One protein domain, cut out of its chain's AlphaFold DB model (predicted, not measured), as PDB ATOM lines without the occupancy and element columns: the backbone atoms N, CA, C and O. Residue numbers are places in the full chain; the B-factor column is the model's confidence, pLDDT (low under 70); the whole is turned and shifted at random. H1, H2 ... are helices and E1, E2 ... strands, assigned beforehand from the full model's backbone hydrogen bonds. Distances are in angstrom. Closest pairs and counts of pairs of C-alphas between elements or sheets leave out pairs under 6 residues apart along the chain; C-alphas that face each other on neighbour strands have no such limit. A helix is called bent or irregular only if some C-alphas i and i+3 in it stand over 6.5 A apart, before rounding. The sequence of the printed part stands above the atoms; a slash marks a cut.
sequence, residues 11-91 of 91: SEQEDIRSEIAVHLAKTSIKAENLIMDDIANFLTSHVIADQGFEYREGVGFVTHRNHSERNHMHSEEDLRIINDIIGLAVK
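This is residues 11 to 91 of the 91 residues of an uncharacterized protein of Sphingobacterium spiritivorum (UniProt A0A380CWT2). Two lobes sit loosely end to end: helices H1 and H2, packed at a steep tilt, and the small antiparallel hairpin E1 E2 with H3 close to E2. The 81 printed residues run H1, H2, E1, E2, H3, mostly helix. The whole is loose, radius of gyration of the C-alphas 14.7 A, spanning 43 by 23 by 20 A.

Start at H1, residues 11 to 26; it touches H2, residues 33 to 47, opposite ways at 47 degrees, the closest C-alphas, Arg 17 and Thr 44, 5.4 A apart. In the hairpin of E1, residues 53 to 56, and E2, residues 60 to 63, N 54 and O 62 are 2.8 A apart. In H3, residues 76 to 89, C-alpha 83 comes closest to E2, 6.2 A from C-alpha 60; H3 is apart from H1 and H2. Every O i to N i+4 pair is within hydrogen-bond range in H2 and H3, 11 of 12 in H1.

Find C-alpha 11 at (147.740, 137.559, 135.948); irregular H1, C-alphas 11 and 14 being 7.7 A apart, runs 25.2 A. H2 spans 21.1 A; H3 spans 20.1 A to C-alpha 89 at (144.421, 124.024, 130.675).

The printed part has no cut. Residues 64 to 75 make a long link. Thirty residues are under pLDDT 70, among them 39 to 52.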
ATOM      1  N   SER A  11     148.978 137.853 135.219       69.94
ATOM      2  CA  SER A  11     147.740 137.559 135.948       69.94
ATOM      3  C   SER A  11     147.510 136.061 136.180       69.94
ATOM      4  O   SER A  11     146.820 135.701 137.129       69.94
ATOM      5  N   GLU A  12     148.137 135.202 135.376       65.38
ATOM      6  CA  GLU A  12     148.022 133.738 135.416       65.38
ATOM      7  C   GLU A  12     149.178 133.089 136.208       65.38
ATOM      8  O   GLU A  12     149.260 131.866 136.325       65.38
ATOM      9  N   GLN A  13     150.097 133.896 136.761       72.75
ATOM     10  CA  GLN A  13     151.341 133.425 137.373       72.75
ATOM     11  C   GLN A  13     151.126 132.417 138.506       72.75
ATOM     12  O   GLN A  13     151.831 131.409 138.559       72.75
ATOM     13  N   GLU A  14     150.197 132.685 139.422       74.25
ATOM     14  CA  GLU A  14     150.001 131.817 140.587       74.25
ATOM     15  C   GLU A  14     149.332 130.491 140.203       74.25
ATOM     16  O   GLU A  14     149.729 129.436 140.703       74.25
ATOM     17  N   ASP A  15     148.392 130.526 139.257       72.38
ATOM     18  CA  ASP A  15     147.709 129.332 138.755       72.38
ATOM     19  C   ASP A  15     148.690 128.425 137.999       72.38
ATOM     20  O   ASP A  15     148.783 127.225 138.272       72.38
ATOM     21  N   ILE A  16     149.516 129.013 137.128       71.31
ATOM     22  CA  ILE A  16     150.566 128.293 136.401       71.31
ATOM     23  C   ILE A  16     151.607 127.709 137.367       71.31
ATOM     24  O   ILE A  16     152.013 126.553 137.216       71.31
ATOM     25  N   ARG A  17     152.013 128.462 138.398       79.25
ATOM     26  CA  ARG A  17     152.933 127.974 139.439       79.25
ATOM     27  C   ARG A  17     152.361 126.772 140.182       79.25
ATOM     28  O   ARG A  17     153.077 125.793 140.406       79.25
ATOM     29  N   SER A  18     151.086 126.847 140.559       74.56
ATOM     30  CA  SER A  18     150.377 125.779 141.259       74.56
ATOM     31  C   SER A  18     150.329 124.501 140.418       74.56
ATOM     32  O   SER A  18     150.694 123.425 140.899       74.56
ATOM     33  N   GLU A  19     149.992 124.614 139.132       76.19
ATOM     34  CA  GLU A  19     149.905 123.456 138.239       76.19
ATOM     35  C   GLU A  19     151.277 122.805 137.992       76.19
ATOM     36  O   GLU A  19     151.408 121.574 138.016       76.19
ATOM     37  N   ILE A  20     152.332 123.621 137.849       74.19
ATOM     38  CA  ILE A  20     153.724 123.152 137.776       74.19
ATOM     39  C   ILE A  20     154.104 122.392 139.051       74.19
ATOM     40  O   ILE A  20     154.679 121.305 138.964       74.19
ATOM     41  N   ALA A  21     153.771 122.916 140.234       72.31
ATOM     42  CA  ALA A  21     154.073 122.259 141.506       72.31
ATOM     43  C   ALA A  21     153.356 120.903 141.638       72.31
ATOM     44  O   ALA A  21     153.974 119.903 142.018       72.31
ATOM     45  N   VAL A  22     152.078 120.833 141.248       76.31
ATOM     46  CA  VAL A  22     151.297 119.585 141.207       76.31
ATOM     47  C   VAL A  22     151.935 118.563 140.265       76.31
ATOM     48  O   VAL A  22     152.017 117.376 140.596       76.31
ATOM     49  N   HIS A  23     152.402 118.998 139.096       73.31
ATOM     50  CA  HIS A  23     153.064 118.126 138.131       73.31
ATOM     51  C   HIS A  23     154.433 117.650 138.623       73.31
ATOM     52  O   HIS A  23     154.718 116.455 138.538       73.31
ATOM     53  N   LEU A  24     155.247 118.534 139.209       70.44
ATOM     54  CA  LEU A  24     156.533 118.183 139.817       70.44
ATOM     55  C   LEU A  24     156.363 117.145 140.932       70.44
ATOM     56  O   LEU A  24     157.110 116.169 140.960       70.44
ATOM     57  N   ALA A  25     155.344 117.285 141.783       71.62
ATOM     58  CA  ALA A  25     155.041 116.328 142.850       71.62
ATOM     59  C   ALA A  25     154.655 114.927 142.334       71.62
ATOM     60  O   ALA A  25     154.837 113.935 143.039       71.62
ATOM     61  N   LYS A  26     154.137 114.829 141.103       74.62
ATOM     62  CA  LYS A  26     153.828 113.554 140.431       74.62
ATOM     63  C   LYS A  26     155.049 112.929 139.746       74.62
ATOM     64  O   LYS A  26     154.980 111.773 139.328       74.62
ATOM     65  N   THR A  27     156.156 113.661 139.605       68.56
ATOM     66  CA  THR A  27     157.390 113.115 139.030       68.56
ATOM     67  C   THR A  27     158.141 112.246 140.038       68.56
ATOM     68  O   THR A  27     157.986 112.363 141.250       68.56
ATOM     69  N   SER A  28     159.023 111.378 139.546       58.16
ATOM     70  CA  SER A  28     159.920 110.574 140.385       58.16
ATOM     71  C   SER A  28     161.043 111.386 141.058       58.16
ATOM     72  O   SER A  28     161.940 110.796 141.665       58.16
ATOM     73  N   ILE A  29     161.029 112.720 140.945       62.53
ATOM     74  CA  ILE A  29     162.012 113.609 141.566       62.53
ATOM     75  C   ILE A  29     161.753 113.643 143.075       62.53
ATOM     76  O   ILE A  29     160.770 114.204 143.550       62.53
ATOM     77  N   LYS A  30     162.666 113.045 143.844       60.91
ATOM     78  CA  LYS A  30     162.703 113.161 145.305       60.91
ATOM     79  C   LYS A  30     163.594 114.340 145.684       60.91
ATOM     80  O   LYS A  30     164.764 114.145 145.998       60.91
ATOM     81  N   ALA A  31     163.052 115.547 145.595       61.22
ATOM     82  CA  ALA A  31     163.703 116.750 146.095       61.22
ATOM     83  C   ALA A  31     162.996 117.236 147.367       61.22
ATOM     84  O   ALA A  31     161.812 116.970 147.571       61.22
ATOM     85  N   GLU A  32     163.738 117.909 148.243       70.75
ATOM     86  CA  GLU A  32     163.166 118.564 149.420       70.75
ATOM     87  C   GLU A  32     162.146 119.627 148.986       70.75
ATOM     88  O   GLU A  32     162.306 120.243 147.933       70.75
ATOM     89  N   ASN A  33     161.107 119.864 149.793       65.31
ATOM     90  CA  ASN A  33     160.002 120.764 149.426       65.31
ATOM     91  C   ASN A  33     160.479 122.168 149.004       65.31
ATOM     92  O   ASN A  33     159.970 122.710 148.031       65.31
ATOM     93  N   LEU A  34     161.511 122.708 149.667       63.22
ATOM     94  CA  LEU A  34     162.136 123.993 149.314       63.22
ATOM     95  C   LEU A  34     162.717 123.999 147.891       63.22
ATOM     96  O   LEU A  34     162.556 124.964 147.155       63.22
ATOM     97  N   ILE A  35     163.341 122.894 147.480       73.56
ATOM     98  CA  ILE A  35     163.916 122.748 146.138       73.56
ATOM     99  C   ILE A  35     162.800 122.617 145.095       73.56
ATOM    100  O   ILE A  35     162.929 123.135 143.989       73.56
ATOM    101  N   MET A  36     161.693 121.948 145.429       70.50
ATOM    102  CA  MET A  36     160.538 121.845 144.530       70.50
ATOM    103  C   MET A  36     159.861 123.200 144.308       70.50
ATOM    104  O   MET A  36     159.510 123.511 143.171       70.50
ATOM    105  N   ASP A  37     159.744 124.019 145.354       70.12
ATOM    106  CA  ASP A  37     159.226 125.385 145.246       70.12
ATOM    107  C   ASP A  37     160.143 126.275 144.395       70.12
ATOM    108  O   ASP A  37     159.662 127.000 143.522       70.12
ATOM    109  N   ASP A  38     161.463 126.175 144.571       70.88
ATOM    110  CA  ASP A  38     162.432 126.912 143.750       70.88
ATOM    111  C   ASP A  38     162.375 126.495 142.274       70.88
ATOM    112  O   ASP A  38     162.425 127.346 141.382       70.88
ATOM    113  N   ILE A  39     162.212 125.197 141.992       68.69
ATOM    114  CA  ILE A  39     162.031 124.692 140.625       68.69
ATOM    115  C   ILE A  39     160.701 125.184 140.044       68.69
ATOM    116  O   ILE A  39     160.668 125.605 138.888       68.69
ATOM    117  N   ALA A  40     159.617 125.177 140.823       68.00
ATOM    118  CA  ALA A  40     158.325 125.687 140.376       68.00
ATOM    119  C   ALA A  40     158.399 127.184 140.052       68.00
ATOM    120  O   ALA A  40     157.952 127.598 138.984       68.00
ATOM    121  N   ASN A  41     159.036 127.988 140.906       68.62
ATOM    122  CA  ASN A  41     159.265 129.415 140.668       68.62
ATOM    123  C   ASN A  41     160.135 129.655 139.429       68.62
ATOM    124  O   ASN A  41     159.809 130.495 138.587       68.62
ATOM    125  N   PHE A  42     161.216 128.887 139.281       67.00
ATOM    126  CA  PHE A  42     162.085 128.949 138.113       67.00
ATOM    127  C   PHE A  42     161.305 128.649 136.830       67.00
ATOM    128  O   PHE A  42     161.315 129.464 135.912       67.00
ATOM    129  N   LEU A  43     160.566 127.543 136.771       66.38
ATOM    130  CA  LEU A  43     159.769 127.188 135.596       66.38
ATOM    131  C   LEU A  43     158.661 128.216 135.327       66.38
ATOM    132  O   LEU A  43     158.487 128.620 134.181       66.38
ATOM    133  N   THR A  44     157.999 128.716 136.372       66.38
ATOM    134  CA  THR A  44     156.972 129.766 136.274       66.38
ATOM    135  C   THR A  44     157.546 131.040 135.653       66.38
ATOM    136  O   THR A  44     157.026 131.546 134.668       66.38
ATOM    137  N   SER A  45     158.689 131.532 136.134       63.38
ATOM    138  CA  SER A  45     159.342 132.718 135.552       63.38
ATOM    139  C   SER A  45     159.794 132.547 134.093       63.38
ATOM    140  O   SER A  45     159.961 133.538 133.385       63.38
ATOM    141  N   HIS A  46     159.974 131.308 133.619       63.59
ATOM    142  CA  HIS A  46     160.292 131.029 132.215       63.59
ATOM    143  C   HIS A  46     159.052 131.002 131.322       63.59
ATOM    144  O   HIS A  46     159.183 131.154 130.105       63.59
ATOM    145  N   VAL A  47     157.871 130.822 131.914       65.06
ATOM    146  CA  VAL A  47     156.601 130.798 131.187       65.06
ATOM    147  C   VAL A  47     155.818 132.092 131.313       65.06
ATOM    148  O   VAL A  47     155.106 132.438 130.386       65.06
ATOM    149  N   ILE A  48     155.995 132.869 132.375       62.97
ATOM    150  CA  ILE A  48     155.324 134.160 132.528       62.97
ATOM    151  C   ILE A  48     156.096 135.252 131.787       62.97
ATOM    152  O   ILE A  48     157.296 135.445 131.998       62.97
ATOM    153  N   ALA A  49     155.421 135.988 130.900       63.31
ATOM    154  CA  ALA A  49     155.985 137.204 130.319       63.31
ATOM    155  C   ALA A  49     155.310 138.439 130.924       63.31
ATOM    156  O   ALA A  49     154.122 138.660 130.737       63.31
ATOM    157  N   ASP A  50     156.111 139.262 131.601       55.84
ATOM    158  CA  ASP A  50     155.680 140.492 132.281       55.84
ATOM    159  C   ASP A  50     155.191 141.577 131.296       55.84
ATOM    160  O   ASP A  50     154.416 142.463 131.642       55.84
ATOM    161  N   GLN A  51     155.642 141.510 130.036       58.22
ATOM    162  CA  GLN A  51     155.247 142.401 128.944       58.22
ATOM    163  C   GLN A  51     155.388 141.689 127.594       58.22
ATOM    164  O   GLN A  51     156.316 140.899 127.380       58.22
ATOM    165  N   GLY A  52     154.502 142.037 126.657       64.94
ATOM    166  CA  GLY A  52     154.626 141.652 125.253       64.94
ATOM    167  C   GLY A  52     153.627 140.612 124.771       64.94
ATOM    168  O   GLY A  52     153.952 139.931 123.801       64.94
ATOM    169  N   PHE A  53     152.463 140.489 125.421       74.62
ATOM    170  CA  PHE A  53     151.286 139.878 124.808       74.62
ATOM    171  C   PHE A  53     150.365 140.947 124.211       74.62
ATOM    172  O   PHE A  53     150.032 141.933 124.861       74.62
ATOM    173  N   GLU A  54     149.971 140.747 122.961       83.69
ATOM    174  CA  GLU A  54     148.968 141.520 122.236       83.69
ATOM    175  C   GLU A  54     147.756 140.614 122.009       83.69
ATOM    176  O   GLU A  54     147.913 139.454 121.626       83.69
ATOM    177  N   TYR A  55     146.547 141.123 122.236       82.88
ATOM    178  CA  TYR A  55     145.338 140.402 121.854       82.88
ATOM    179  C   TYR A  55     144.986 140.701 120.397       82.88
ATOM    180  O   TYR A  55     144.791 141.859 120.028       82.88
ATOM    181  N   ARG A  56     144.852 139.653 119.583       85.00
ATOM    182  CA  ARG A  56     144.359 139.741 118.206       85.00
ATOM    183  C   ARG A  56     142.979 139.118 118.099       85.00
ATOM    184  O   ARG A  56     142.784 137.951 118.443       85.00
ATOM    185  N   GLU A  57     142.030 139.894 117.586       87.75
ATOM    186  CA  GLU A  57     140.663 139.429 117.372       87.75
ATOM    187  C   GLU A  57     140.645 138.185 116.475       87.75
ATOM    188  O   GLU A  57     141.313 138.121 115.445       87.75
ATOM    189  N   GLY A  58     139.911 137.160 116.910       85.88
ATOM    190  CA  GLY A  58     139.822 135.879 116.213       85.88
ATOM    191  C   GLY A  58     141.034 134.957 116.377       85.88
ATOM    192  O   GLY A  58     140.933 133.812 115.959       85.88
ATOM    193  N   VAL A  59     142.137 135.400 116.991       85.75
ATOM    194  CA  VAL A  59     143.366 134.598 117.172       85.75
ATOM    195  C   VAL A  59     143.704 134.358 118.645       85.75
ATOM    196  O   VAL A  59     144.146 133.267 118.999       85.75
ATOM    197  N   GLY A  60     143.483 135.347 119.511       83.56
ATOM    198  CA  GLY A  60     143.839 135.293 120.931       83.56
ATOM    199  C   GLY A  60     145.125 136.058 121.252       83.56
ATOM    200  O   GLY A  60     145.503 136.987 120.538       83.56
ATOM    201  N   PHE A  61     145.784 135.698 122.354       83.62
ATOM    202  CA  PHE A  61     147.004 136.372 122.803       83.62
ATOM    203  C   PHE A  61     148.230 135.906 122.006       83.62
ATOM    204  O   PHE A  61     148.442 134.711 121.809       83.62
ATOM    205  N   VAL A  62     149.056 136.853 121.560       85.25
ATOM    206  CA  VAL A  62     150.281 136.613 120.779       85.25
ATOM    207  C   VAL A  62     151.443 137.433 121.328       85.25
ATOM    208  O   VAL A  62     151.211 138.445 121.969       85.25
ATOM    209  N   THR A  63     152.695 137.049 121.072       81.31
ATOM    210  CA  THR A  63     153.885 137.764 121.561       81.31
ATOM    211  C   THR A  63     154.928 138.051 120.493       81.31
ATOM    212  O   THR A  63     155.076 137.312 119.527       81.31
ATOM    213  N   HIS A  64     155.734 139.095 120.690       80.31
ATOM    214  CA  HIS A  64     156.892 139.392 119.840       80.31
ATOM    215  C   HIS A  64     158.150 138.578 120.189       80.31
ATOM    216  O   HIS A  64     159.203 138.770 119.579       80.31
ATOM    217  N   ARG A  65     158.088 137.667 121.171       75.06
ATOM    218  CA  ARG A  65     159.232 136.812 121.513       75.06
ATOM    219  C   ARG A  65     159.473 135.765 120.427       75.06
ATOM    220  O   ARG A  65     158.673 134.849 120.254       75.06
ATOM    221  N   ASN A  66     160.641 135.849 119.787       70.62
ATOM    222  CA  ASN A  66     161.039 134.981 118.673       70.62
ATOM    223  C   ASN A  66     160.949 133.475 118.959       70.62
ATOM    224  O   ASN A  66     160.696 132.698 118.046       70.62
ATOM    225  N   HIS A  67     161.143 133.072 120.214       70.75
ATOM    226  CA  HIS A  67     161.181 131.668 120.628       70.75
ATOM    227  C   HIS A  67     159.875 131.166 121.261       70.75
ATOM    228  O   HIS A  67     159.861 130.073 121.816       70.75
ATOM    229  N   SER A  68     158.796 131.953 121.228       75.81
ATOM    230  CA  SER A  68     157.493 131.518 121.731       75.81
ATOM    231  C   SER A  68     156.696 130.788 120.655       75.81
ATOM    232  O   SER A  68     156.684 131.212 119.504       75.81
ATOM    233  N   GLU A  69     155.934 129.766 121.039       79.44
ATOM    234  CA  GLU A  69     154.916 129.193 120.150       79.44
ATOM    235  C   GLU A  69     153.781 130.190 119.860       79.44
ATOM    236  O   GLU A  69     153.234 130.194 118.762       79.44
ATOM    237  N   ARG A  70     153.521 131.139 120.774       80.12
ATOM    238  CA  ARG A  70     152.596 132.266 120.564       80.12
ATOM    239  C   ARG A  70     153.220 133.427 119.778       80.12
ATOM    240  O   ARG A  70     152.738 134.553 119.873       80.12
ATOM    241  N   ASN A  71     154.323 133.214 119.057       85.25
ATOM    242  CA  ASN A  71     154.979 134.290 118.323       85.25
ATOM    243  C   ASN A  71     154.058 134.861 117.237       85.25
ATOM    244  O   ASN A  71     153.552 134.147 116.382       85.25
ATOM    245  N   HIS A  72     153.919 136.179 117.233       85.38
ATOM    246  CA  HIS A  72     153.147 136.982 116.298       85.38
ATOM    247  C   HIS A  72     153.477 136.763 114.803       85.38
ATOM    248  O   HIS A  72     152.676 137.159 113.954       85.38
ATOM    249  N   MET A  73     154.644 136.173 114.507       89.19
ATOM    250  CA  MET A  73     155.110 135.772 113.173       89.19
ATOM    251  C   MET A  73     154.569 134.409 112.706       89.19
ATOM    252  O   MET A  73     154.749 134.067 111.538       89.19
ATOM    253  N   HIS A  74     153.968 133.607 113.590       87.88
ATOM    254  CA  HIS A  74     153.337 132.333 113.229       87.88
ATOM    255  C   HIS A  74     151.988 132.550 112.533       87.88
ATOM    256  O   HIS A  74     151.434 133.653 112.543       87.88
ATOM    257  N   SER A  75     151.468 131.496 111.895       92.12
ATOM    258  CA  SER A  75     150.184 131.570 111.198       92.12
ATOM    259  C   SER A  75     149.029 131.760 112.186       92.12
ATOM    260  O   SER A  75     149.086 131.298 113.327       92.12
ATOM    261  N   GLU A  76     147.961 132.436 111.759       90.88
ATOM    262  CA  GLU A  76     146.785 132.627 112.615       90.88
ATOM    263  C   GLU A  76     146.133 131.304 113.024       90.88
ATOM    264  O   GLU A  76     145.608 131.206 114.129       90.88
ATOM    265  N   GLU A  77     146.160 130.294 112.153       89.50
ATOM    266  CA  GLU A  77     145.597 128.973 112.431       89.50
ATOM    267  C   GLU A  77     146.385 128.257 113.533       89.50
ATOM    268  O   GLU A  77     145.787 127.805 114.510       89.50
ATOM    269  N   ASP A  78     147.719 128.253 113.444       84.00
ATOM    270  CA  ASP A  78     148.578 127.673 114.483       84.00
ATOM    271  C   ASP A  78     148.382 128.395 115.819       84.00
ATOM    272  O   ASP A  78     148.231 127.766 116.866       84.00
ATOM    273  N   LEU A  79     148.324 129.729 115.788       84.81
ATOM    274  CA  LEU A  79     148.135 130.549 116.984       84.81
ATOM    275  C   LEU A  79     146.769 130.321 117.643       84.81
ATOM    276  O   LEU A  79     146.700 130.275 118.871       84.81
ATOM    277  N   ARG A  80     145.699 130.135 116.857       86.38
ATOM    278  CA  ARG A  80     144.371 129.767 117.379       86.38
ATOM    279  C   ARG A  80     144.413 128.419 118.081       86.38
ATOM    280  O   ARG A  80     143.975 128.332 119.219       86.38
ATOM    281  N   ILE A  81     144.993 127.401 117.443       80.25
ATOM    282  CA  ILE A  81     145.109 126.053 118.020       80.25
ATOM    283  C   ILE A  81     145.875 126.102 119.345       80.25
ATOM    284  O   ILE A  81     145.442 125.521 120.338       80.25
ATOM    285  N   ILE A  82     146.992 126.829 119.377       79.56
ATOM    286  CA  ILE A  82     147.795 127.001 120.590       79.56
ATOM    287  C   ILE A  82     146.975 127.691 121.687       79.56
ATOM    288  O   ILE A  82     146.942 127.205 122.815       79.56
ATOM    289  N   ASN A  83     146.280 128.790 121.375       76.12
ATOM    290  CA  ASN A  83     145.462 129.513 122.352       76.12
ATOM    291  C   ASN A  83     144.258 128.694 122.848       76.12
ATOM    292  O   ASN A  83     143.941 128.756 124.036       76.12
ATOM    293  N   ASP A  84     143.637 127.882 121.993       78.25
ATOM    294  CA  ASP A  84     142.561 126.966 122.383       78.25
ATOM    295  C   ASP A  84     143.068 125.902 123.365       78.25
ATOM    296  O   ASP A  84     142.420 125.636 124.379       78.25
ATOM    297  N   ILE A  85     144.254 125.331 123.118       67.75
ATOM    298  CA  ILE A  85     144.884 124.353 124.018       67.75
ATOM    299  C   ILE A  85     145.182 124.978 125.386       67.75
ATOM    300  O   ILE A  85     144.892 124.358 126.410       67.75
ATOM    301  N   ILE A  86     145.706 126.207 125.425       66.12
ATOM    302  CA  ILE A  86     145.926 126.935 126.689       66.12
ATOM    303  C   ILE A  86     144.599 127.142 127.416       66.12
ATOM    304  O   ILE A  86     144.500 126.853 128.604       66.12
ATOM    305  N   GLY A  87     143.561 127.590 126.706       63.16
ATOM    306  CA  GLY A  87     142.242 127.833 127.289       63.16
ATOM    307  C   GLY A  87     141.598 126.586 127.908       63.16
ATOM    308  O   GLY A  87     140.771 126.710 128.811       63.16
ATOM    309  N   LEU A  88     141.981 125.386 127.460       62.03
ATOM    310  CA  LEU A  88     141.570 124.119 128.072       62.03
ATOM    311  C   LEU A  88     142.340 123.786 129.358       62.03
ATOM    312  O   LEU A  88     141.809 123.052 130.184       62.03
ATOM    313  N   ALA A  89     143.563 124.294 129.521       46.97
ATOM    314  CA  ALA A  89     144.421 124.024 130.675       46.97
ATOM    315  C   ALA A  89     144.162 124.962 131.870       46.97
ATOM    316  O   ALA A  89     144.496 124.609 132.994       46.97
ATOM    317  N   VAL A  90     143.559 126.134 131.640       50.06
ATOM    318  CA  VAL A  90     143.264 127.156 132.672       50.06
ATOM    319  C   VAL A  90     141.849 126.980 133.279       50.06
ATOM    320  O   VAL A  90     141.311 127.877 133.922       50.06
ATOM    321  N   LYS A  91     141.203 125.822 133.079       40.50
ATOM    322  CA  LYS A  91     139.887 125.465 133.647       40.50
ATOM    323  C   LYS A  91     139.989 124.310 134.630       40.50
ATOM    324  O   LYS A  91     139.232 124.352 135.625       40.50
TER     325      LYS A  91